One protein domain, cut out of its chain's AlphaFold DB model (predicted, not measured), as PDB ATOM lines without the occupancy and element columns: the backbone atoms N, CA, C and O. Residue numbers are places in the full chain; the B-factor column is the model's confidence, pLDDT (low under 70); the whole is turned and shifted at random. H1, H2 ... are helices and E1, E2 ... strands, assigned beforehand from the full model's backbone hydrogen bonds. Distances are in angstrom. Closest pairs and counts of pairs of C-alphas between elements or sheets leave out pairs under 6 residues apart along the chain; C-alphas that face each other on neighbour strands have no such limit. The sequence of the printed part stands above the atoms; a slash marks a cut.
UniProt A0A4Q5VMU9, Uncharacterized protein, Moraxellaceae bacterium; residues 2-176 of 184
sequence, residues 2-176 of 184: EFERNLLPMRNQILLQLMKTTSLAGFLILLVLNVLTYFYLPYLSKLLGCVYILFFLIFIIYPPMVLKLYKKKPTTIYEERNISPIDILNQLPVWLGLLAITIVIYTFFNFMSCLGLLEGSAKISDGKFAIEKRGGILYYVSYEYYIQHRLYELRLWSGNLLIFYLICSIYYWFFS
ATOM      1  N   GLU A   2      10.546 -25.354 -33.301       65.94
ATOM      2  CA  GLU A   2       9.420 -26.311 -33.229       65.94
ATOM      3  C   GLU A   2       8.345 -25.918 -32.191       65.94
ATOM      4  O   GLU A   2       7.151 -26.038 -32.447       65.94
ATOM      5  N   PHE A   3       8.758 -25.306 -31.075       68.81
ATOM      6  CA  PHE A   3       7.856 -24.775 -30.042       68.81
ATOM      7  C   PHE A   3       6.932 -23.646 -30.551       68.81
ATOM      8  O   PHE A   3       5.728 -23.672 -30.309       68.81
ATOM      9  N   GLU A   4       7.454 -22.687 -31.325       61.25
ATOM     10  CA  GLU A   4       6.641 -21.609 -31.920       61.25
ATOM     11  C   GLU A   4       5.671 -22.124 -32.993       61.25
ATOM     12  O   GLU A   4       4.571 -21.587 -33.145       61.25
ATOM     13  N   ARG A   5       6.047 -23.200 -33.698       64.94
ATOM     14  CA  ARG A   5       5.217 -23.833 -34.730       64.94
ATOM     15  C   ARG A   5       3.953 -24.479 -34.133       64.94
ATOM     16  O   ARG A   5       2.912 -24.458 -34.781       64.94
ATOM     17  N   ASN A   6       4.013 -24.930 -32.876       68.75
ATOM     18  CA  ASN A   6       2.881 -25.525 -32.150       68.75
ATOM     19  C   ASN A   6       2.011 -24.504 -31.381       68.75
ATOM     20  O   ASN A   6       0.856 -24.790 -31.073       68.75
ATOM     21  N   LEU A   7       2.513 -23.294 -31.098       69.69
ATOM     22  CA  LEU A   7       1.765 -22.260 -30.359       69.69
ATOM     23  C   LEU A   7       0.734 -21.507 -31.214       69.69
ATOM     24  O   LEU A   7      -0.322 -21.099 -30.725       69.69
ATOM     25  N   LEU A   8       1.030 -21.312 -32.500       66.62
ATOM     26  CA  LEU A   8       0.146 -20.622 -33.441       66.62
ATOM     27  C   LEU A   8      -1.236 -21.287 -33.619       66.62
ATOM     28  O   LEU A   8      -2.231 -20.557 -33.543       66.62
ATOM     29  N   PRO A   9      -1.358 -22.617 -33.817       75.56
ATOM     30  CA  PRO A   9      -2.668 -23.262 -33.931       75.56
ATOM     31  C   PRO A   9      -3.470 -23.176 -32.626       75.56
ATOM     32  O   PRO A   9      -4.651 -22.823 -32.660       75.56
ATOM     33  N   MET A  10      -2.819 -23.366 -31.473       74.38
ATOM     34  CA  MET A  10      -3.467 -23.284 -30.159       74.38
ATOM     35  C   MET A  10      -4.044 -21.884 -29.886       74.38
ATOM     36  O   MET A  10      -5.199 -21.749 -29.479       74.38
ATOM     37  N   ARG A  11      -3.291 -20.816 -30.189       80.44
ATOM     38  CA  ARG A  11      -3.772 -19.429 -30.037       80.44
ATOM     39  C   ARG A  11      -5.002 -19.146 -30.903       80.44
ATOM     40  O   ARG A  11      -5.925 -18.460 -30.466       80.44
ATOM     41  N   ASN A  12      -5.021 -19.669 -32.127       85.06
ATOM     42  CA  ASN A  12      -6.129 -19.462 -33.056       85.06
ATOM     43  C   ASN A  12      -7.401 -20.200 -32.612       85.06
ATOM     44  O   ASN A  12      -8.494 -19.650 -32.756       85.06
ATOM     45  N   GLN A  13      -7.264 -21.397 -32.033       87.50
ATOM     46  CA  GLN A  13      -8.382 -22.146 -31.455       87.50
ATOM     47  C   GLN A  13      -8.990 -21.416 -30.251       87.50
ATOM     48  O   GLN A  13     -10.207 -21.234 -30.208       87.50
ATOM     49  N   ILE A  14      -8.165 -20.912 -29.323       90.19
ATOM     50  CA  ILE A  14      -8.643 -20.133 -28.164       90.19
ATOM     51  C   ILE A  14      -9.410 -18.893 -28.628       90.19
ATOM     52  O   ILE A  14     -10.528 -18.646 -28.174       90.19
ATOM     53  N   LEU A  15      -8.849 -18.132 -29.573       91.00
ATOM     54  CA  LEU A  15      -9.514 -16.946 -30.109       91.00
ATOM     55  C   LEU A  15     -10.853 -17.299 -30.765       91.00
ATOM     56  O   LEU A  15     -11.839 -16.596 -30.556       91.00
ATOM     57  N   LEU A  16     -10.912 -18.383 -31.541       91.19
ATOM     58  CA  LEU A  16     -12.162 -18.818 -32.157       91.19
ATOM     59  C   LEU A  16     -13.210 -19.195 -31.108       91.19
ATOM     60  O   LEU A  16     -14.360 -18.787 -31.248       91.19
ATOM     61  N   GLN A  17     -12.831 -19.925 -30.059       93.31
ATOM     62  CA  GLN A  17     -13.758 -20.285 -28.985       93.31
ATOM     63  C   GLN A  17     -14.286 -19.050 -28.251       93.31
ATOM     64  O   GLN A  17     -15.483 -18.962 -27.973       93.31
ATOM     65  N   LEU A  18     -13.436 -18.045 -28.020       95.00
ATOM     66  CA  LEU A  18     -13.872 -16.756 -27.483       95.00
ATOM     67  C   LEU A  18     -14.881 -16.068 -28.413       95.00
ATOM     68  O   LEU A  18     -15.907 -15.585 -27.944       95.00
ATOM     69  N   MET A  19     -14.664 -16.071 -29.731       95.69
ATOM     70  CA  MET A  19     -15.616 -15.484 -30.688       95.69
ATOM     71  C   MET A  19     -16.940 -16.260 -30.743       95.69
ATOM     72  O   MET A  19     -18.008 -15.644 -30.724       95.69
ATOM     73  N   LYS A  20     -16.887 -17.602 -30.753       95.56
ATOM     74  CA  LYS A  20     -18.055 -18.503 -30.712       95.56
ATOM     75  C   LYS A  20     -18.914 -18.241 -29.474       95.56
ATOM     76  O   LYS A  20     -20.119 -18.020 -29.585       95.56
ATOM     77  N   THR A  21     -18.293 -18.235 -28.299       96.75
ATOM     78  CA  THR A  21     -18.991 -18.048 -27.019       96.75
ATOM     79  C   THR A  21     -19.521 -16.628 -26.860       96.75
ATOM     80  O   THR A  21     -20.684 -16.451 -26.509       96.75
ATOM     81  N   THR A  22     -18.718 -15.613 -27.186       97.56
ATOM     82  CA  THR A  22     -19.117 -14.207 -27.021       97.56
ATOM     83  C   THR A  22     -20.246 -13.816 -27.973       97.56
ATOM     84  O   THR A  22     -21.162 -13.100 -27.572       97.56
ATOM     85  N   SER A  23     -20.220 -14.297 -29.221       97.69
ATOM     86  CA  SER A  23     -21.306 -14.032 -30.175       97.69
ATOM     87  C   SER A  23     -22.629 -14.658 -29.720       97.69
ATOM     88  O   SER A  23     -23.644 -13.961 -29.671       97.69
ATOM     89  N   LEU A  24     -22.609 -15.924 -29.290       97.94
ATOM     90  CA  LEU A  24     -23.810 -16.609 -28.814       97.94
ATOM     91  C   LEU A  24     -24.344 -15.997 -27.511       97.94
ATOM     92  O   LEU A  24     -25.539 -15.731 -27.394       97.94
ATOM     93  N   ALA A  25     -23.464 -15.726 -26.544       98.31
ATOM     94  CA  ALA A  25     -23.850 -15.100 -25.282       98.31
ATOM     95  C   ALA A  25     -24.445 -13.705 -25.511       98.31
ATOM     96  O   ALA A  25     -25.492 -13.387 -24.952       98.31
ATOM     97  N   GLY A  26     -23.829 -12.894 -26.379       98.12
ATOM     98  CA  GLY A  26     -24.357 -11.585 -26.752       98.12
ATOM     99  C   GLY A  26     -25.741 -11.679 -27.395       98.12
ATOM    100  O   GLY A  26     -26.639 -10.944 -26.990       98.12
ATOM    101  N   PHE A  27     -25.953 -12.627 -28.317       98.56
ATOM    102  CA  PHE A  27     -27.270 -12.881 -28.912       98.56
ATOM    103  C   PHE A  27     -28.326 -13.213 -27.848       98.56
ATOM    104  O   PHE A  27     -29.381 -12.581 -27.815       98.56
ATOM    105  N   LEU A  28     -28.035 -14.154 -26.944       98.44
ATOM    106  CA  LEU A  28     -28.972 -14.577 -25.899       98.44
ATOM    107  C   LEU A  28     -29.279 -13.452 -24.902       98.44
ATOM    108  O   LEU A  28     -30.443 -13.234 -24.565       98.44
ATOM    109  N   ILE A  29     -28.261 -12.705 -24.462       98.31
ATOM    110  CA  ILE A  29     -28.434 -11.562 -23.554       98.31
ATOM    111  C   ILE A  29     -29.323 -10.501 -24.206       98.31
ATOM    112  O   ILE A  29     -30.267 -10.022 -23.579       98.31
ATOM    113  N   LEU A  30     -29.053 -10.147 -25.466       98.44
ATOM    114  CA  LEU A  30     -29.851  -9.163 -26.195       98.44
ATOM    115  C   LEU A  30     -31.286  -9.643 -26.400       98.44
ATOM    116  O   LEU A  30     -32.201  -8.838 -26.251       98.44
ATOM    117  N   LEU A  31     -31.498 -10.932 -26.677       98.25
ATOM    118  CA  LEU A  31     -32.832 -11.505 -26.867       98.25
ATOM    119  C   LEU A  31     -33.653 -11.409 -25.584       98.25
ATOM    120  O   LEU A  31     -34.774 -10.905 -25.607       98.25
ATOM    121  N   VAL A  32     -33.064 -11.816 -24.458       98.12
ATOM    122  CA  VAL A  32     -33.699 -11.716 -23.140       98.12
ATOM    123  C   VAL A  32     -33.998 -10.260 -22.796       98.12
ATOM    124  O   VAL A  32     -35.138  -9.940 -22.469       98.12
ATOM    125  N   LEU A  33     -33.020  -9.355 -22.913       97.31
ATOM    126  CA  LEU A  33     -33.227  -7.930 -22.629       97.31
ATOM    127  C   LEU A  33     -34.342  -7.338 -23.488       97.31
ATOM    128  O   LEU A  33     -35.183  -6.596 -22.984       97.31
ATOM    129  N   ASN A  34     -34.361  -7.687 -24.770       97.12
ATOM    130  CA  ASN A  34     -35.325  -7.168 -25.714       97.12
ATOM    131  C   ASN A  34     -36.752  -7.645 -25.399       97.12
ATOM    132  O   ASN A  34     -37.657  -6.814 -25.324       97.12
ATOM    133  N   VAL A  35     -36.942  -8.933 -25.092       97.19
ATOM    134  CA  VAL A  35     -38.226  -9.479 -24.612       97.19
ATOM    135  C   VAL A  35     -38.649  -8.816 -23.297       97.19
ATOM    136  O   VAL A  35     -39.798  -8.399 -23.148       97.19
ATOM    137  N   LEU A  36     -37.718  -8.637 -22.358       97.25
ATOM    138  CA  LEU A  36     -38.006  -8.014 -21.066       97.25
ATOM    139  C   LEU A  36     -38.491  -6.560 -21.194       97.25
ATOM    140  O   LEU A  36     -39.274  -6.103 -20.357       97.25
ATOM    141  N   THR A  37     -38.115  -5.839 -22.257       96.50
ATOM    142  CA  THR A  37     -38.602  -4.465 -22.487       96.50
ATOM    143  C   THR A  37     -40.114  -4.364 -22.719       96.50
ATOM    144  O   THR A  37     -40.656  -3.262 -22.642       96.50
ATOM    145  N   TYR A  38     -40.816  -5.464 -23.006       95.44
ATOM    146  CA  TYR A  38     -42.276  -5.469 -23.179       95.44
ATOM    147  C   TYR A  38     -43.048  -5.524 -21.856       95.44
ATOM    148  O   TYR A  38     -44.235  -5.216 -21.836       95.44
ATOM    149  N   PHE A  39     -42.381  -5.840 -20.744       95.56
ATOM    150  CA  PHE A  39     -43.005  -5.923 -19.419       95.56
ATOM    151  C   PHE A  39     -42.981  -4.595 -18.642       95.56
ATOM    152  O   PHE A  39     -43.390  -4.557 -17.487       95.56
ATOM    153  N   TYR A  40     -42.490  -3.508 -19.251       90.88
ATOM    154  CA  TYR A  40     -42.467  -2.157 -18.666       90.88
ATOM    155  C   TYR A  40     -41.807  -2.054 -17.277       90.88
ATOM    156  O   TYR A  40     -42.162  -1.213 -16.457       90.88
ATOM    157  N   LEU A  41     -40.804  -2.895 -17.020       93.75
ATOM    158  CA  LEU A  41     -40.105  -2.965 -15.739       93.75
ATOM    159  C   LEU A  41     -39.155  -1.759 -15.565       93.75
ATOM    160  O   LEU A  41     -38.157  -1.671 -16.290       93.75
ATOM    161  N   PRO A  42     -39.383  -0.842 -14.597       91.94
ATOM    162  CA  PRO A  42     -38.652   0.428 -14.530       91.94
ATOM    163  C   PRO A  42     -37.138   0.287 -14.367       91.94
ATOM    164  O   PRO A  42     -36.372   1.097 -14.891       91.94
ATOM    165  N   TYR A  43     -36.676  -0.756 -13.674       94.94
ATOM    166  CA  TYR A  43     -35.251  -0.996 -13.446       94.94
ATOM    167  C   TYR A  43     -34.479  -1.341 -14.726       94.94
ATOM    168  O   TYR A  43     -33.278  -1.074 -14.789       94.94
ATOM    169  N   LEU A  44     -35.144  -1.861 -15.765       95.31
ATOM    170  CA  LEU A  44     -34.494  -2.173 -17.040       95.31
ATOM    171  C   LEU A  44     -33.987  -0.910 -17.746       95.31
ATOM    172  O   LEU A  44     -32.974  -0.972 -18.433       95.31
ATOM    173  N   SER A  45     -34.604   0.255 -17.517       92.44
ATOM    174  CA  SER A  45     -34.158   1.544 -18.085       92.44
ATOM    175  C   SER A  45     -32.698   1.904 -17.745       92.44
ATOM    176  O   SER A  45     -32.044   2.667 -18.469       92.44
ATOM    177  N   LYS A  46     -32.165   1.329 -16.657       94.62
ATOM    178  CA  LYS A  46     -30.777   1.493 -16.206       94.62
ATOM    179  C   LYS A  46     -29.789   0.631 -16.999       94.62
ATOM    180  O   LYS A  46     -28.604   0.947 -17.029       94.62
ATOM    181  N   LEU A  47     -30.261  -0.414 -17.681       96.31
ATOM    182  CA  LEU A  47     -29.429  -1.361 -18.434       96.31
ATOM    183  C   LEU A  47     -29.020  -0.856 -19.823       96.31
ATOM    184  O   LEU A  47     -28.263  -1.536 -20.514       96.31
ATOM    185  N   LEU A  48     -29.459   0.337 -20.239       94.56
ATOM    186  CA  LEU A  48     -29.077   0.893 -21.542       94.56
ATOM    187  C   LEU A  48     -27.550   1.007 -21.700       94.56
ATOM    188  O   LEU A  48     -27.019   0.707 -22.765       94.56
ATOM    189  N   GLY A  49     -26.834   1.352 -20.623       94.69
ATOM    190  CA  GLY A  49     -25.368   1.382 -20.632       94.69
ATOM    191  C   GLY A  49     -24.739   0.013 -20.918       94.69
ATOM    192  O   GLY A  49     -23.762  -0.071 -21.658       94.69
ATOM    193  N   CYS A  50     -25.333  -1.074 -20.414       96.06
ATOM    194  CA  CYS A  50     -24.882  -2.436 -20.704       96.06
ATOM    195  C   CYS A  50     -25.062  -2.789 -22.187       96.06
ATOM    196  O   CYS A  50     -24.194  -3.429 -22.777       96.06
ATOM    197  N   VAL A  51     -26.150  -2.332 -22.814       97.00
ATOM    198  CA  VAL A  51     -26.364  -2.534 -24.254       97.00
ATOM    199  C   VAL A  51     -25.343  -1.761 -25.084       97.00
ATOM    200  O   VAL A  51     -24.882  -2.281 -26.095       97.00
ATOM    201  N   TYR A  52     -24.902  -0.580 -24.646       96.25
ATOM    202  CA  TYR A  52     -23.803   0.127 -25.313       96.25
ATOM    203  C   TYR A  52     -22.466  -0.610 -25.203       96.25
ATOM    204  O   TYR A  52     -21.706  -0.630 -26.165       96.25
ATOM    205  N   ILE A  53     -22.191  -1.290 -24.089       97.56
ATOM    206  CA  ILE A  53     -21.007  -2.159 -23.987       97.56
ATOM    207  C   ILE A  53     -21.087  -3.291 -25.023       97.56
ATOM    208  O   ILE A  53     -20.109  -3.543 -25.725       97.56
ATOM    209  N   LEU A  54     -22.253  -3.927 -25.177       97.44
ATOM    210  CA  LEU A  54     -22.473  -4.945 -26.214       97.44
ATOM    211  C   LEU A  54     -22.359  -4.356 -27.629       97.44
ATOM    212  O   LEU A  54     -21.770  -4.970 -28.512       97.44
ATOM    213  N   PHE A  55     -22.842  -3.132 -27.844       97.44
ATOM    214  CA  PHE A  55     -22.633  -2.422 -29.102       97.44
ATOM    215  C   PHE A  55     -21.145  -2.267 -29.424       97.44
ATOM    216  O   PHE A  55     -20.739  -2.550 -30.540       97.44
ATOM    217  N   PHE A  56     -20.302  -1.882 -28.468       97.44
ATOM    218  CA  PHE A  56     -18.862  -1.792 -28.729       97.44
ATOM    219  C   PHE A  56     -18.211  -3.166 -28.917       97.44
ATOM    220  O   PHE A  56     -17.339  -3.330 -29.770       97.44
ATOM    221  N   LEU A  57     -18.666  -4.176 -28.177       96.81
ATOM    222  CA  LEU A  57     -18.156  -5.541 -28.277       96.81
ATOM    223  C   LEU A  57     -18.409  -6.163 -29.660       96.81
ATOM    224  O   LEU A  57     -17.584  -6.951 -30.129       96.81
ATOM    225  N   ILE A  58     -19.475  -5.772 -30.372       97.00
ATOM    226  CA  ILE A  58     -19.701  -6.255 -31.742       97.00
ATOM    227  C   ILE A  58     -18.576  -5.834 -32.698       97.00
ATOM    228  O   ILE A  58     -18.242  -6.599 -33.598       97.00
ATOM    229  N   PHE A  59     -17.908  -4.696 -32.470       96.31
ATOM    230  CA  PHE A  59     -16.762  -4.259 -33.280       96.31
ATOM    231  C   PHE A  59     -15.504  -5.098 -33.047       96.31
ATOM    232  O   PHE A  59     -14.579  -5.049 -33.850       96.31
ATOM    233  N   ILE A  60     -15.456  -5.898 -31.984       95.75
ATOM    234  CA  ILE A  60     -14.367  -6.855 -31.765       95.75
ATOM    235  C   ILE A  60     -14.643  -8.151 -32.537       95.75
ATOM    236  O   ILE A  60     -13.718  -8.791 -33.029       95.75
ATOM    237  N   ILE A  61     -15.914  -8.528 -32.677       95.62
ATOM    238  CA  ILE A  61     -16.326  -9.849 -33.167       95.62
ATOM    239  C   ILE A  61     -16.675  -9.826 -34.661       95.62
ATOM    240  O   ILE A  61     -16.316 -10.745 -35.399       95.62
ATOM    241  N   TYR A  62     -17.361  -8.783 -35.123       94.81
ATOM    242  CA  TYR A  62     -17.880  -8.677 -36.485       94.81
ATOM    243  C   TYR A  62     -16.790  -8.368 -37.530       94.81
ATOM    244  O   TYR A  62     -16.729  -9.073 -38.540       94.81
ATOM    245  N   PRO A  63     -15.860  -7.411 -37.327       94.75
ATOM    246  CA  PRO A  63     -14.834  -7.119 -38.329       94.75
ATOM    247  C   PRO A  63     -13.903  -8.299 -38.653       94.75
ATOM    248  O   PRO A  63     -13.669  -8.531 -39.840       94.75
ATOM    249  N   PRO A  64     -13.410  -9.109 -37.690       91.56
ATOM    250  CA  PRO A  64     -12.619 -10.296 -38.023       91.56
ATOM    251  C   PRO A  64     -13.371 -11.310 -38.891       91.56
ATOM    252  O   PRO A  64     -12.760 -11.923 -39.769       91.56
ATOM    253  N   MET A  65     -14.682 -11.473 -38.684       92.00
ATOM    254  CA  MET A  65     -15.532 -12.294 -39.551       92.00
ATOM    255  C   MET A  65     -15.549 -11.726 -40.973       92.00
ATOM    256  O   MET A  65     -15.237 -12.449 -41.916       92.00
ATOM    257  N   VAL A  66     -15.853 -10.434 -41.130       90.12
ATOM    258  CA  VAL A  66     -15.910  -9.777 -42.448       90.12
ATOM    259  C   VAL A  66     -14.564  -9.865 -43.170       90.12
ATOM    260  O   VAL A  66     -14.518 -10.216 -44.345       90.12
ATOM    261  N   LEU A  67     -13.452  -9.629 -42.470       89.50
ATOM    262  CA  LEU A  67     -12.107  -9.733 -43.041       89.50
ATOM    263  C   LEU A  67     -11.775 -11.158 -43.501       89.50
ATOM    264  O   LEU A  67     -11.112 -11.323 -44.524       89.50
ATOM    265  N   LYS A  68     -12.211 -12.191 -42.768       85.25
ATOM    266  CA  LYS A  68     -12.025 -13.593 -43.177       85.25
ATOM    267  C   LYS A  68     -12.867 -13.938 -44.404       85.25
ATOM    268  O   LYS A  68     -12.340 -14.565 -45.318       85.25
ATOM    269  N   LEU A  69     -14.124 -13.494 -44.442       82.19
ATOM    270  CA  LEU A  69     -15.003 -13.669 -45.601       82.19
ATOM    271  C   LEU A  69     -14.427 -12.975 -46.842       82.19
ATOM    272  O   LEU A  69     -14.349 -13.592 -47.897       82.19
ATOM    273  N   TYR A  70     -13.927 -11.745 -46.700       81.69
ATOM    274  CA  TYR A  70     -13.332 -10.982 -47.800       81.69
ATOM    275  C   TYR A  70     -12.015 -11.583 -48.320       81.69
ATOM    276  O   TYR A  70     -11.718 -11.522 -49.509       81.69
ATOM    277  N   LYS A  71     -11.196 -12.172 -47.436       79.81
ATOM    278  CA  LYS A  71      -9.915 -12.798 -47.816       79.81
ATOM    279  C   LYS A  71     -10.066 -14.166 -48.480       79.81
ATOM    280  O   LYS A  71      -9.088 -14.650 -49.050       79.81
ATOM    281  N   LYS A  72     -11.240 -14.796 -48.403       70.44
ATOM    282  CA  LYS A  72     -11.519 -16.073 -49.065       70.44
ATOM    283  C   LYS A  72     -11.631 -15.822 -50.575       70.44
ATOM    284  O   LYS A  72     -12.716 -15.594 -51.094       70.44
ATOM    285  N   LYS A  73     -10.488 -15.779 -51.269       57.28
ATOM    286  CA  LYS A  73     -10.450 -15.682 -52.735       57.28
ATOM    287  C   LYS A  73     -11.058 -16.958 -53.333       57.28
ATOM    288  O   LYS A  73     -10.745 -18.031 -52.816       57.28
ATOM    289  N   PRO A  74     -11.872 -16.870 -54.399       58.22
ATOM    290  CA  PRO A  74     -12.279 -18.054 -55.145       58.22
ATOM    291  C   PRO A  74     -11.015 -18.735 -55.672       58.22
ATOM    292  O   PRO A  74     -10.158 -18.103 -56.293       58.22
ATOM    293  N   THR A  75     -10.854 -20.010 -55.341       55.38
ATOM    294  CA  THR A  75      -9.669 -20.801 -55.689       55.38
ATOM    295  C   THR A  75      -9.714 -21.317 -57.122       55.38
ATOM    296  O   THR A  75      -8.700 -21.779 -57.642       55.38
ATOM    297  N   THR A  76     -10.852 -21.174 -57.801       53.03
ATOM    298  CA  THR A  76     -11.014 -21.515 -59.214       53.03
ATOM    299  C   THR A  76     -11.821 -20.448 -59.960       53.03
ATOM    300  O   THR A  76     -12.707 -19.813 -59.398       53.03
ATOM    301  N   ILE A  77     -11.551 -20.289 -61.262       54.12
ATOM    302  CA  ILE A  77     -12.315 -19.412 -62.178       54.12
ATOM    303  C   ILE A  77     -13.800 -19.848 -62.260       54.12
ATOM    304  O   ILE A  77     -14.670 -19.056 -62.593       54.12
ATOM    305  N   TYR A  78     -14.113 -21.096 -61.884       50.25
ATOM    306  CA  TYR A  78     -15.477 -21.636 -61.817       50.25
ATOM    307  C   TYR A  78     -16.186 -21.403 -60.463       50.25
ATOM    308  O   TYR A  78     -17.393 -21.629 -60.360       50.25
ATOM    309  N   GLU A  79     -15.469 -20.935 -59.435       53.38
ATOM    310  CA  GLU A  79     -16.006 -20.562 -58.115       53.38
ATOM    311  C   GLU A  79     -16.433 -19.090 -58.031       53.38
ATOM    312  O   GLU A  79     -16.912 -18.652 -56.988       53.38
ATOM    313  N   GLU A  80     -16.375 -18.343 -59.138       50.56
ATOM    314  CA  GLU A  80     -17.022 -17.030 -59.309       50.56
ATOM    315  C   GLU A  80     -18.565 -17.110 -59.289       50.56
ATOM    316  O   GLU A  80     -19.272 -16.253 -59.820       50.56
ATOM    317  N   ARG A  81     -19.139 -18.138 -58.654       52.72
ATOM    318  CA  ARG A  81     -20.551 -18.097 -58.303       52.72
ATOM    319  C   ARG A  81     -20.717 -16.950 -57.321       52.72
ATOM    320  O   ARG A  81     -20.173 -16.988 -56.222       52.72
ATOM    321  N   ASN A  82     -21.495 -15.949 -57.724       55.72
ATOM    322  CA  ASN A  82     -22.188 -15.058 -56.805       55.72
ATOM    323  C   ASN A  82     -22.901 -15.944 -55.780       55.72
ATOM    324  O   ASN A  82     -23.993 -16.432 -56.062       55.72
ATOM    325  N   ILE A  83     -22.253 -16.216 -54.643       61.12
ATOM    326  CA  ILE A  83     -22.844 -16.986 -53.555       61.12
ATOM    327  C   ILE A  83     -24.048 -16.167 -53.119       61.12
ATOM    328  O   ILE A  83     -23.910 -15.099 -52.516       61.12
ATOM    329  N   SER A  84     -25.231 -16.632 -53.503       70.44
ATOM    330  CA  SER A  84     -26.465 -15.976 -53.133       70.44
ATOM    331  C   SER A  84     -26.603 -16.077 -51.615       70.44
ATOM    332  O   SER A  84     -26.252 -17.109 -51.035       70.44
ATOM    333  N   PRO A  85     -27.169 -15.071 -50.930       70.12
ATOM    334  CA  PRO A  85     -27.578 -15.222 -49.533       70.12
ATOM    335  C   PRO A  85     -28.422 -16.489 -49.296       70.12
ATOM    336  O   PRO A  85     -28.360 -17.090 -48.226       70.12
ATOM    337  N   ILE A  86     -29.158 -16.936 -50.320       73.94
ATOM    338  CA  ILE A  86     -29.953 -18.169 -50.317       73.94
ATOM    339  C   ILE A  86     -29.056 -19.416 -50.240       73.94
ATOM    340  O   ILE A  86     -29.376 -20.348 -49.507       73.94
ATOM    341  N   ASP A  87     -27.906 -19.423 -50.918       74.62
ATOM    342  CA  ASP A  87     -26.962 -20.550 -50.896       74.62
ATOM    343  C   ASP A  87     -26.327 -20.737 -49.512       74.62
ATOM    344  O   ASP A  87     -26.005 -21.858 -49.117       74.62
ATOM    345  N   ILE A  88     -26.166 -19.644 -48.759       74.19
ATOM    346  CA  ILE A  88     -25.693 -19.673 -47.369       74.19
ATOM    347  C   ILE A  88     -26.785 -20.235 -46.454       74.19
ATOM    348  O   ILE A  88     -26.500 -21.082 -45.609       74.19
ATOM    349  N   LEU A  89     -28.039 -19.807 -46.635       77.44
ATOM    350  CA  LEU A  89     -29.172 -20.310 -45.852       77.44
ATOM    351  C   LEU A  89     -29.421 -21.806 -46.086       77.44
ATOM    352  O   LEU A  89     -29.729 -22.518 -45.136       77.44
ATOM    353  N   ASN A  90     -29.224 -22.292 -47.314       80.81
ATOM    354  CA  ASN A  90     -29.381 -23.708 -47.662       80.81
ATOM    355  C   ASN A  90     -28.341 -24.629 -46.998       80.81
ATOM    356  O   ASN A  90     -28.563 -25.834 -46.915       80.81
ATOM    357  N   GLN A  91     -27.214 -24.087 -46.525       84.81
ATOM    358  CA  GLN A  91     -26.195 -24.846 -45.789       84.81
ATOM    359  C   GLN A  91     -26.506 -24.967 -44.289       84.81
ATOM    360  O   GLN A  91     -25.842 -25.725 -43.583       84.81
ATOM    361  N   LEU A  92     -27.491 -24.220 -43.783       88.88
ATOM    362  CA  LEU A  92     -27.860 -24.236 -42.372       88.88
ATOM    363  C   LEU A  92     -28.950 -25.277 -42.089       88.88
ATOM    364  O   LEU A  92     -29.807 -25.533 -42.937       88.88
ATOM    365  N   PRO A  93     -29.000 -25.827 -40.862       93.00
ATOM    366  CA  PRO A  93     -30.177 -26.549 -40.397       93.00
ATOM    367  C   PRO A  93     -31.445 -25.702 -40.577       93.00
ATOM    368  O   PRO A  93     -31.452 -24.518 -40.235       93.00
ATOM    369  N   VAL A  94     -32.537 -26.312 -41.055       92.94
ATOM    370  CA  VAL A  94     -33.797 -25.609 -41.384       92.94
ATOM    371  C   VAL A  94     -34.290 -24.723 -40.234       92.94
ATOM    372  O   VAL A  94     -34.690 -23.583 -40.457       92.94
ATOM    373  N   TRP A  95     -34.207 -25.207 -38.990       95.19
ATOM    374  CA  TRP A  95     -34.628 -24.448 -37.806       95.19
ATOM    375  C   TRP A  95     -33.820 -23.156 -37.608       95.19
ATOM    376  O   TRP A  95     -34.371 -22.147 -37.172       95.19
ATOM    377  N   LEU A  96     -32.530 -23.168 -37.951       94.62
ATOM    378  CA  LEU A  96     -31.640 -22.020 -37.812       94.62
ATOM    379  C   LEU A  96     -31.882 -21.003 -38.930       94.62
ATOM    380  O   LEU A  96     -31.877 -19.801 -38.673       94.62
ATOM    381  N   GLY A  97     -32.166 -21.478 -40.147       93.38
ATOM    382  CA  GLY A  97     -32.618 -20.629 -41.251       93.38
ATOM    383  C   GLY A  97     -33.932 -19.913 -40.923       93.38
ATOM    384  O   GLY A  97     -34.026 -18.696 -41.082       93.38
ATOM    385  N   LEU A  98     -34.916 -20.640 -40.378       94.75
ATOM    386  CA  LEU A  98     -36.174 -20.055 -39.906       94.75
ATOM    387  C   LEU A  98     -35.938 -19.024 -38.795       94.75
ATOM    388  O   LEU A  98     -36.450 -17.912 -38.892       94.75
ATOM    389  N   LEU A  99     -35.111 -19.348 -37.793       95.44
ATOM    390  CA  LEU A  99     -34.744 -18.413 -36.727       95.44
ATOM    391  C   LEU A  99     -34.115 -17.130 -37.288       95.44
ATOM    392  O   LEU A  99     -34.493 -16.035 -36.876       95.44
ATOM    393  N   ALA A 100     -33.185 -17.248 -38.238       94.56
ATOM    394  CA  ALA A 100     -32.543 -16.100 -38.869       94.56
ATOM    395  C   ALA A 100     -33.558 -15.206 -39.589       94.56
ATOM    396  O   ALA A 100     -33.564 -13.995 -39.367       94.56
ATOM    397  N   ILE A 101     -34.461 -15.792 -40.378       94.69
ATOM    398  CA  ILE A 101     -35.528 -15.052 -41.064       94.69
ATOM    399  C   ILE A 101     -36.443 -14.356 -40.048       94.69
ATOM    400  O   ILE A 101     -36.720 -13.165 -40.191       94.69
ATOM    401  N   THR A 102     -36.868 -15.054 -38.991       96.88
ATOM    402  CA  THR A 102     -37.705 -14.475 -37.932       96.88
ATOM    403  C   THR A 102     -37.016 -13.298 -37.248       96.88
ATOM    404  O   THR A 102     -37.650 -12.262 -37.060       96.88
ATOM    405  N   ILE A 103     -35.729 -13.414 -36.913       97.50
ATOM    406  CA  ILE A 103     -34.972 -12.333 -36.270       97.50
ATOM    407  C   ILE A 103     -34.803 -11.141 -37.212       97.50
ATOM    408  O   ILE A 103     -34.975 -10.012 -36.768       97.50
ATOM    409  N   VAL A 104     -34.541 -11.356 -38.503       95.88
ATOM    410  CA  VAL A 104     -34.458 -10.267 -39.494       95.88
ATOM    411  C   VAL A 104     -35.782  -9.508 -39.582       95.88
ATOM    412  O   VAL A 104     -35.800  -8.281 -39.463       95.88
ATOM    413  N   ILE A 105     -36.891 -10.235 -39.749       97.75
ATOM    414  CA  ILE A 105     -38.237  -9.654 -39.816       97.75
ATOM    415  C   ILE A 105     -38.539  -8.886 -38.525       97.75
ATOM    416  O   ILE A 105     -38.960  -7.730 -38.569       97.75
ATOM    417  N   TYR A 106     -38.274  -9.505 -37.376       97.50
ATOM    418  CA  TYR A 106     -38.474  -8.896 -36.070       97.50
ATOM    419  C   TYR A 106     -37.660  -7.612 -35.900       97.50
ATOM    420  O   TYR A 106     -38.221  -6.578 -35.546       97.50
ATOM    421  N   THR A 107     -36.354  -7.652 -36.174       97.38
ATOM    422  CA  THR A 107     -35.463  -6.496 -36.053       97.38
ATOM    423  C   THR A 107     -35.941  -5.348 -36.936       97.38
ATOM    424  O   THR A 107     -35.969  -4.213 -36.463       97.38
ATOM    425  N   PHE A 108     -36.385  -5.628 -38.166       97.12
ATOM    426  CA  PHE A 108     -36.941  -4.612 -39.061       97.12
ATOM    427  C   PHE A 108     -38.192  -3.947 -38.474       97.12
ATOM    428  O   PHE A 108     -38.232  -2.722 -38.342       97.12
ATOM    429  N   PHE A 109     -39.193  -4.732 -38.062       97.88
ATOM    430  CA  PHE A 109     -40.415  -4.181 -37.470       97.88
ATOM    431  C   PHE A 109     -40.135  -3.433 -36.164       97.88
ATOM    432  O   PHE A 109     -40.596  -2.308 -35.994       97.88
ATOM    433  N   ASN A 110     -39.321  -4.007 -35.279       96.56
ATOM    434  CA  ASN A 110     -38.909  -3.382 -34.026       96.56
ATOM    435  C   ASN A 110     -38.220  -2.032 -34.262       96.56
ATOM    436  O   ASN A 110     -38.530  -1.053 -33.587       96.56
ATOM    437  N   PHE A 111     -37.305  -1.968 -35.232       95.62
ATOM    438  CA  PHE A 111     -36.610  -0.738 -35.597       95.62
ATOM    439  C   PHE A 111     -37.589   0.336 -36.082       95.62
ATOM    440  O   PHE A 111     -37.583   1.447 -35.554       95.62
ATOM    441  N   MET A 112     -38.479  -0.008 -37.019       96.88
ATOM    442  CA  MET A 112     -39.473   0.927 -37.555       96.88
ATOM    443  C   MET A 112     -40.454   1.410 -36.480       96.88
ATOM    444  O   MET A 112     -40.730   2.606 -36.394       96.88
ATOM    445  N   SER A 113     -40.940   0.512 -35.617       96.19
ATOM    446  CA  SER A 113     -41.830   0.871 -34.510       96.19
ATOM    447  C   SER A 113     -41.148   1.797 -33.505       96.19
ATOM    448  O   SER A 113     -41.721   2.816 -33.129       96.19
ATOM    449  N   CYS A 114     -39.918   1.490 -33.090       95.00
ATOM    450  CA  CYS A 114     -39.192   2.335 -32.148       95.00
ATOM    451  C   CYS A 114     -38.837   3.704 -32.744       95.00
ATOM    452  O   CYS A 114     -38.927   4.695 -32.029       95.00
ATOM    453  N   LEU A 115     -38.490   3.795 -34.034       92.00
ATOM    454  CA  LEU A 115     -38.273   5.088 -34.695       92.00
ATOM    455  C   LEU A 115     -39.530   5.963 -34.715       92.00
ATOM    456  O   LEU A 115     -39.421   7.176 -34.582       92.00
ATOM    457  N   GLY A 116     -40.711   5.359 -34.866       93.19
ATOM    458  CA  GLY A 116     -41.979   6.088 -34.795       93.19
ATOM    459  C   GLY A 116     -42.330   6.577 -33.386       93.19
ATOM    460  O   GLY A 116     -43.063   7.551 -33.252       93.19
ATOM    461  N   LEU A 117     -41.814   5.918 -32.343       93.62
ATOM    462  CA  LEU A 117     -42.094   6.237 -30.936       93.62
ATOM    463  C   LEU A 117     -41.041   7.150 -30.288       93.62
ATOM    464  O   LEU A 117     -41.319   7.760 -29.259       93.62
ATOM    465  N   LEU A 118     -39.832   7.219 -30.847       94.88
ATOM    466  CA  LEU A 118     -38.711   7.982 -30.297       94.88
ATOM    467  C   LEU A 118     -38.539   9.306 -31.049       94.88
ATOM    468  O   LEU A 118     -38.073   9.347 -32.185       94.88
ATOM    469  N   GLU A 119     -38.857  10.418 -30.390       92.50
ATOM    470  CA  GLU A 119     -38.701  11.761 -30.969       92.50
ATOM    471  C   GLU A 119     -37.300  12.356 -30.750       92.50
ATOM    472  O   GLU A 119     -36.871  13.248 -31.500       92.50
ATOM    473  N   GLY A 120     -36.594  11.850 -29.736       93.31
ATOM    474  CA  GLY A 120     -35.276  12.274 -29.272       93.31
ATOM    475  C   GLY A 120     -34.655  11.227 -28.342       93.31
ATOM    476  O   GLY A 120     -34.933  10.040 -28.482       93.31
ATOM    477  N   SER A 121     -33.815  11.659 -27.404       93.81
ATOM    478  CA  SER A 121     -33.226  10.820 -26.355       93.81
ATOM    479  C   SER A 121     -33.590  11.332 -24.966       93.81
ATOM    480  O   SER A 121     -33.519  12.533 -24.703       93.81
ATOM    481  N   ALA A 122     -33.934  10.429 -24.057       94.94
ATOM    482  CA  ALA A 122     -34.289  10.755 -22.686       94.94
ATOM    483  C   ALA A 122     -33.045  11.118 -21.857       94.94
ATOM    484  O   ALA A 122     -32.090  10.342 -21.749       94.94
ATOM    485  N   LYS A 123     -33.080  12.288 -21.211       95.12
ATOM    486  CA  LYS A 123     -31.993  12.847 -20.397       95.12
ATOM    487  C   LYS A 123     -32.531  13.495 -19.122       95.12
ATOM    488  O   LYS A 123     -33.704  13.841 -19.027       95.12
ATOM    489  N   ILE A 124     -31.660  13.644 -18.130       95.19
ATOM    490  CA  ILE A 124     -31.928  14.447 -16.936       95.19
ATOM    491  C   ILE A 124     -31.201  15.786 -17.119       95.19
ATOM    492  O   ILE A 124     -29.986  15.790 -17.306       95.19
ATOM    493  N   SER A 125     -31.937  16.900 -17.086       95.12
ATOM    494  CA  SER A 125     -31.400  18.269 -17.151       95.12
ATOM    495  C   SER A 125     -31.946  19.081 -15.989       95.12
ATOM    496  O   SER A 125     -33.155  19.093 -15.769       95.12
ATOM    497  N   ASP A 126     -31.066  19.746 -15.240       93.38
ATOM    498  CA  ASP A 126     -31.438  20.627 -14.122       93.38
ATOM    499  C   ASP A 126     -32.354  19.945 -13.087       93.38
ATOM    500  O   ASP A 126     -33.313  20.525 -12.580       93.38
ATOM    501  N   GLY A 127     -32.098  18.658 -12.823       94.88
ATOM    502  CA  GLY A 127     -32.895  17.835 -11.906       94.88
ATOM    503  C   GLY A 127     -34.272  17.416 -12.434       94.88
ATOM    504  O   GLY A 127     -35.020  16.764 -11.710       94.88
ATOM    505  N   LYS A 128     -34.615  17.747 -13.684       96.56
ATOM    506  CA  LYS A 128     -35.876  17.378 -14.338       96.56
ATOM    507  C   LYS A 128     -35.644  16.359 -15.449       96.56
ATOM    508  O   LYS A 128     -34.589  16.334 -16.083       96.56
ATOM    509  N   PHE A 129     -36.649  15.533 -15.715       97.50
ATOM    510  CA  PHE A 129     -36.628  14.609 -16.847       97.50
ATOM    511  C   PHE A 129     -37.011  15.347 -18.127       97.50
ATOM    512  O   PHE A 129     -37.970  16.117 -18.137       97.50
ATOM    513  N   ALA A 130     -36.262  15.128 -19.200       97.12
ATOM    514  CA  ALA A 130     -36.438  15.821 -20.467       97.12
ATOM    515  C   ALA A 130     -36.182  14.893 -21.656       97.12
ATOM    516  O   ALA A 130     -35.405  13.938 -21.559       97.12
ATOM    517  N   ILE A 131     -36.802  15.207 -22.791       97.56
ATOM    518  CA  ILE A 131     -36.433  14.635 -24.089       97.56
ATOM    519  C   ILE A 131     -35.537  15.641 -24.810       97.56
ATOM    520  O   ILE A 131     -35.916  16.793 -25.011       97.56
ATOM    521  N   GLU A 132     -34.332  15.215 -25.181       96.56
ATOM    522  CA  GLU A 132     -33.339  16.011 -25.905       96.56
ATOM    523  C   GLU A 132     -33.282  15.572 -27.371       96.56
ATOM    524  O   GLU A 132     -33.289  14.383 -27.682       96.56
ATOM    525  N   LYS A 133     -33.169  16.525 -28.293       95.50
ATOM    526  CA  LYS A 133     -32.917  16.260 -29.708       95.50
ATOM    527  C   LYS A 133     -31.849  17.214 -30.211       95.50
ATOM    528  O   LYS A 133     -32.001  18.427 -30.116       95.50
ATOM    529  N   ARG A 134     -30.767  16.662 -30.770       92.06
ATOM    530  CA  ARG A 134     -29.645  17.434 -31.347       92.06
ATOM    531  C   ARG A 134     -29.063  18.485 -30.380       92.06
ATOM    532  O   ARG A 134     -28.738  19.589 -30.797       92.06
ATOM    533  N   GLY A 135     -28.951  18.144 -29.095       90.06
ATOM    534  CA  GLY A 135     -28.388  19.023 -28.060       90.06
ATOM    535  C   GLY A 135     -29.351  20.075 -27.495       90.06
ATOM    536  O   GLY A 135     -28.965  20.823 -26.603       90.06
ATOM    537  N   GLY A 136     -30.591  20.144 -27.993       94.44
ATOM    538  CA  GLY A 136     -31.646  20.993 -27.440       94.44
ATOM    539  C   GLY A 136     -32.680  20.178 -26.665       94.44
ATOM    540  O   GLY A 136     -33.074  19.095 -27.101       94.44
ATOM    541  N   ILE A 137     -33.151  20.706 -25.535       96.50
ATOM    542  CA  ILE A 137     -34.310  20.150 -24.825       96.50
ATOM    543  C   ILE A 137     -35.561  20.431 -25.662       96.50
ATOM    544  O   ILE A 137     -35.857  21.588 -25.952       96.50
ATOM    545  N   LEU A 138     -36.294  19.383 -26.041       95.56
ATOM    546  CA  LEU A 138     -37.592  19.519 -26.703       95.56
ATOM    547  C   LEU A 138     -38.672  19.909 -25.695       95.56
ATOM    548  O   LEU A 138     -39.386  20.886 -25.889       95.56
ATOM    549  N   TYR A 139     -38.789  19.127 -24.623       95.81
ATOM    550  CA  TYR A 139     -39.760  19.333 -23.554       95.81
ATOM    551  C   TYR A 139     -39.362  18.535 -22.306       95.81
ATOM    552  O   TYR A 139     -38.640  17.534 -22.378       95.81
ATOM    553  N   TYR A 140     -39.842  18.993 -21.149       97.38
ATOM    554  CA  TYR A 140     -39.749  18.254 -19.891       97.38
ATOM    555  C   TYR A 140     -40.902  17.257 -19.779       97.38
ATOM    556  O   TYR A 140     -42.001  17.508 -20.270       97.38
ATOM    557  N   VAL A 141     -40.649  16.126 -19.127       97.38
ATOM    558  CA  VAL A 141     -41.581  14.997 -19.037       97.38
ATOM    559  C   VAL A 141     -41.717  14.502 -17.601       97.38
ATOM    560  O   VAL A 141     -40.881  14.800 -16.745       97.38
ATOM    561  N   SER A 142     -42.772  13.730 -17.336       97.62
ATOM    562  CA  SER A 142     -42.899  13.015 -16.067       97.62
ATOM    563  C   SER A 142     -41.870  11.884 -15.964       97.62
ATOM    564  O   SER A 142     -41.266  11.464 -16.959       97.62
ATOM    565  N   TYR A 143     -41.675  11.369 -14.750       96.25
ATOM    566  CA  TYR A 143     -40.780  10.238 -14.514       96.25
ATOM    567  C   TYR A 143     -41.237   8.976 -15.261       96.25
ATOM    568  O   TYR A 143     -40.423   8.253 -15.831       96.25
ATOM    569  N   GLU A 144     -42.542   8.730 -15.315       96.44
ATOM    570  CA  GLU A 144     -43.142   7.562 -15.960       96.44
ATOM    571  C   GLU A 144     -42.877   7.583 -17.465       96.44
ATOM    572  O   GLU A 144     -42.402   6.594 -18.027       96.44
ATOM    573  N   TYR A 145     -43.100   8.738 -18.103       95.75
ATOM    574  CA  TYR A 145     -42.812   8.914 -19.523       95.75
ATOM    575  C   TYR A 145     -41.313   8.776 -19.809       95.75
ATOM    576  O   TYR A 145     -40.925   8.118 -20.774       95.75
ATOM    577  N   TYR A 146     -40.453   9.327 -18.945       96.31
ATOM    578  CA  TYR A 146     -39.004   9.154 -19.051       96.31
ATOM    579  C   TYR A 146     -38.603   7.674 -19.033       96.31
ATOM    580  O   TYR A 146     -37.855   7.224 -19.901       96.31
ATOM    581  N   ILE A 147     -39.119   6.896 -18.079       96.69
ATOM    582  CA  ILE A 147     -38.830   5.462 -17.980       96.69
ATOM    583  C   ILE A 147     -39.332   4.720 -19.217       96.69
ATOM    584  O   ILE A 147     -38.583   3.929 -19.792       96.69
ATOM    585  N   GLN A 148     -40.555   4.994 -19.665       96.00
ATOM    586  CA  GLN A 148     -41.114   4.374 -20.863       96.00
ATOM    587  C   GLN A 148     -40.264   4.675 -22.106       96.00
ATOM    588  O   GLN A 148     -39.920   3.763 -22.858       96.00
ATOM    589  N   HIS A 149     -39.848   5.928 -22.276       96.56
ATOM    590  CA  HIS A 149     -38.988   6.350 -23.378       96.56
ATOM    591  C   HIS A 149     -37.624   5.642 -23.341       96.56
ATOM    592  O   HIS A 149     -37.146   5.129 -24.353       96.56
ATOM    593  N   ARG A 150     -37.015   5.516 -22.155       96.69
ATOM    594  CA  ARG A 150     -35.765   4.763 -21.953       96.69
ATOM    595  C   ARG A 150     -35.903   3.277 -22.286       96.69
ATOM    596  O   ARG A 150     -34.954   2.673 -22.780       96.69
ATOM    597  N   LEU A 151     -37.062   2.674 -22.024       96.94
ATOM    598  CA  LEU A 151     -37.330   1.286 -22.408       96.94
ATOM    599  C   LEU A 151     -37.461   1.128 -23.925       96.94
ATOM    600  O   LEU A 151     -36.992   0.124 -24.457       96.94
ATOM    601  N   TYR A 152     -38.024   2.111 -24.630       97.19
ATOM    602  CA  TYR A 152     -38.036   2.116 -26.096       97.19
ATOM    603  C   TYR A 152     -36.634   2.279 -26.687       97.19
ATOM    604  O   TYR A 152     -36.292   1.549 -27.614       97.19
ATOM    605  N   GLU A 153     -35.784   3.139 -26.117       96.75
ATOM    606  CA  GLU A 153     -34.362   3.208 -26.495       96.75
ATOM    607  C   GLU A 153     -33.672   1.858 -26.286       96.75
ATOM    608  O   GLU A 153     -33.002   1.346 -27.183       96.75
ATOM    609  N   LEU A 154     -33.874   1.243 -25.117       97.56
ATOM    610  CA  LEU A 154     -33.311  -0.066 -24.804       97.56
ATOM    611  C   LEU A 154     -33.786  -1.124 -25.799       97.56
ATOM    612  O   LEU A 154     -32.978  -1.924 -26.267       97.56
ATOM    613  N   ARG A 155     -35.073  -1.119 -26.148       97.62
ATOM    614  CA  ARG A 155     -35.678  -2.035 -27.118       97.62
ATOM    615  C   ARG A 155     -35.130  -1.816 -28.528       97.62
ATOM    616  O   ARG A 155     -34.823  -2.790 -29.215       97.62
ATOM    617  N   LEU A 156     -34.976  -0.565 -28.954       97.31
ATOM    618  CA  LEU A 156     -34.381  -0.215 -30.242       97.31
ATOM    619  C   LEU A 156     -32.963  -0.779 -30.342       97.31
ATOM    620  O   LEU A 156     -32.667  -1.549 -31.254       97.31
ATOM    621  N   TRP A 157     -32.105  -0.442 -29.378       97.19
ATOM    622  CA  TRP A 157     -30.703  -0.848 -29.401       97.19
ATOM    623  C   TRP A 157     -30.536  -2.356 -29.240       97.19
ATOM    624  O   TRP A 157     -29.829  -2.976 -30.029       97.19
ATOM    625  N   SER A 158     -31.218  -2.969 -28.269       98.00
ATOM    626  CA  SER A 158     -31.121  -4.419 -28.068       98.00
ATOM    627  C   SER A 158     -31.640  -5.205 -29.273       98.00
ATOM    628  O   SER A 158     -30.978  -6.135 -29.725       98.00
ATOM    629  N   GLY A 159     -32.779  -4.796 -29.840       97.69
ATOM    630  CA  GLY A 159     -33.405  -5.477 -30.971       97.69
ATOM    631  C   GLY A 159     -32.630  -5.315 -32.276       97.69
ATOM    632  O   GLY A 159     -32.577  -6.249 -33.074       97.69
ATOM    633  N   ASN A 160     -31.980  -4.166 -32.481       96.56
ATOM    634  CA  ASN A 160     -31.134  -3.953 -33.653       96.56
ATOM    635  C   ASN A 160     -29.821  -4.742 -33.580       96.56
ATOM    636  O   ASN A 160     -29.313  -5.180 -34.603       96.56
ATOM    637  N   LEU A 161     -29.274  -4.969 -32.381       97.94
ATOM    638  CA  LEU A 161     -28.034  -5.735 -32.232       97.94
ATOM    639  C   LEU A 161     -28.217  -7.248 -32.376       97.94
ATOM    640  O   LEU A 161     -27.246  -7.937 -32.698       97.94
ATOM    641  N   LEU A 162     -29.441  -7.762 -32.205       97.75
ATOM    642  CA  LEU A 162     -29.754  -9.187 -32.355       97.75
ATOM    643  C   LEU A 162     -29.251  -9.768 -33.674       97.75
ATOM    644  O   LEU A 162     -28.598 -10.809 -33.668       97.75
ATOM    645  N   ILE A 163     -29.518  -9.088 -34.792       97.19
ATOM    646  CA  ILE A 163     -29.145  -9.579 -36.120       97.19
ATOM    647  C   ILE A 163     -27.624  -9.718 -36.267       97.19
ATOM    648  O   ILE A 163     -27.146 -10.736 -36.759       97.19
ATOM    649  N   PHE A 164     -26.846  -8.748 -35.781       96.81
ATOM    650  CA  PHE A 164     -25.387  -8.772 -35.901       96.81
ATOM    651  C   PHE A 164     -24.771  -9.893 -35.065       96.81
ATOM    652  O   PHE A 164     -23.905 -10.626 -35.543       96.81
ATOM    653  N   TYR A 165     -25.243 -10.059 -33.829       98.19
ATOM    654  CA  TYR A 165     -24.787 -11.138 -32.959       98.19
ATOM    655  C   TYR A 165     -25.210 -12.517 -33.476       98.19
ATOM    656  O   TYR A 165     -24.417 -13.458 -33.398       98.19
ATOM    657  N   LEU A 166     -26.404 -12.639 -34.065       97.50
ATOM    658  CA  LEU A 166     -26.857 -13.874 -34.700       97.50
ATOM    659  C   LEU A 166     -25.996 -14.233 -35.915       97.50
ATOM    660  O   LEU A 166     -25.516 -15.360 -35.993       97.50
ATOM    661  N   ILE A 167     -25.742 -13.283 -36.821       95.38
ATOM    662  CA  ILE A 167     -24.893 -13.499 -38.004       95.38
ATOM    663  C   ILE A 167     -23.493 -13.955 -37.583       95.38
ATOM    664  O   ILE A 167     -22.993 -14.956 -38.096       95.38
ATOM    665  N   CYS A 168     -22.881 -13.275 -36.606       96.00
ATOM    666  CA  CYS A 168     -21.592 -13.685 -36.051       96.00
ATOM    667  C   CYS A 168     -21.650 -15.099 -35.463       96.00
ATOM    668  O   CYS A 168     -20.755 -15.900 -35.724       96.00
ATOM    669  N   SER A 169     -22.695 -15.422 -34.697       96.75
ATOM    670  CA  SER A 169     -22.854 -16.745 -34.082       96.75
ATOM    671  C   SER A 169     -22.937 -17.835 -35.145       96.75
ATOM    672  O   SER A 169     -22.182 -18.802 -35.091       96.75
ATOM    673  N   ILE A 170     -23.787 -17.645 -36.154       94.50
ATOM    674  CA  ILE A 170     -23.928 -18.573 -37.279       94.50
ATOM    675  C   ILE A 170     -22.576 -18.759 -37.976       94.50
ATOM    676  O   ILE A 170     -22.126 -19.886 -38.164       94.50
ATOM    677  N   TYR A 171     -21.883 -17.667 -38.295       91.94
ATOM    678  CA  TYR A 171     -20.580 -17.742 -38.944       91.94
ATOM    679  C   TYR A 171     -19.546 -18.513 -38.118       91.94
ATOM    680  O   TYR A 171     -18.919 -19.443 -38.624       91.94
ATOM    681  N   TYR A 172     -19.351 -18.145 -36.851       92.62
ATOM    682  CA  TYR A 172     -18.292 -18.742 -36.044       92.62
ATOM    683  C   TYR A 172     -18.559 -20.205 -35.705       92.62
ATOM    684  O   TYR A 172     -17.597 -20.965 -35.616       92.62
ATOM    685  N   TRP A 173     -19.823 -20.601 -35.538       91.75
ATOM    686  CA  TRP A 173     -20.196 -21.972 -35.198       91.75
ATOM    687  C   TRP A 173     -20.324 -22.905 -36.405       91.75
ATOM    688  O   TRP A 173     -20.031 -24.084 -36.247       91.75
ATOM    689  N   PHE A 174     -20.719 -22.406 -37.583       88.00
ATOM    690  CA  PHE A 174     -21.026 -23.262 -38.742       88.00
ATOM    691  C   PHE A 174     -20.112 -23.053 -39.955       88.00
ATOM    692  O   PHE A 174     -19.994 -23.951 -40.780       88.00
ATOM    693  N   PHE A 175     -19.448 -21.900 -40.080       83.62
ATOM    694  CA  PHE A 175     -18.680 -21.556 -41.287       83.62
ATOM    695  C   PHE A 175     -17.200 -21.234 -41.033       83.62
ATOM    696  O   PHE A 175     -16.433 -21.071 -41.987       83.62
ATOM    697  N   SER A 176     -16.766 -21.122 -39.774       79.62
ATOM    698  CA  SER A 176     -15.378 -20.776 -39.459       79.62
ATOM    699  C   SER A 176     -14.417 -21.938 -39.777       79.62
ATOM    700  O   SER A 176     -14.588 -23.036 -39.256       79.62
TER     701      SER A 176
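What this domain is: This is residues 2 to 176 of the 184 residues of an uncharacterized protein of Moraxellaceae bacterium (UniProt A0A4Q5VMU9). Four long helices make an elongated body with H5 in the middle: H1, H2 and H4 pack on H5, and a small antiparallel sheet, E1 E2 E3, covers one end of H5. Residues 2 to 15 of H1 stick out as a free arm. The printed part has 175 residues, mostly helix, in the order H1 H2 H3 H4 E1 E2 E3 H5. It is loose, with a radius of gyration of the C-alphas of 20.5 A, and spans 64 by 40 by 29 A.

Where its parts are: Find C-alpha 2 at (9.420, -26.311, -33.229); from there H1, residues 2 to 39, runs 57.9 A. Next come H2, residues 42 to 71, 45.9 A; H3, residues 85 to 89; and H4, residues 94 to 117, 34.5 A. Then follow E1, residues 121 to 125, E2, 128 to 133, and E3, 136 to 140. H5, residues 143 to 175, runs 47.1 A to C-alpha 175 at (-18.680, -21.556, -41.287).

How they stand to each other: Start at the hub, H5, which forms a bundle, helices side by side, with H1 and H2. H5 touches H1 at Ser 23 and Ser 169, their closest C-alphas, 5.0 A. H5 touches H4, opposite ways at a shallow tilt of 27 degrees; the closest C-alphas are Thr 107 and Asn 160, 5.6 A. H5 is on the sheet, a meander of antiparallel neighbours; look for N 123 and O 130, 2.9 A, and N 133 and O 136, 2.8 A. Every O i to N i+4 pair is within hydrogen-bond range in H3 and H4, but 29 of 34 in H1, 16 of 26 in H2 and 27 of 29 in H5.

The domain as a whole: The printed part has no cut. The link from H2 to H3 is long; pLDDT is under 70 at residues 2 to 8 and 73 to 83.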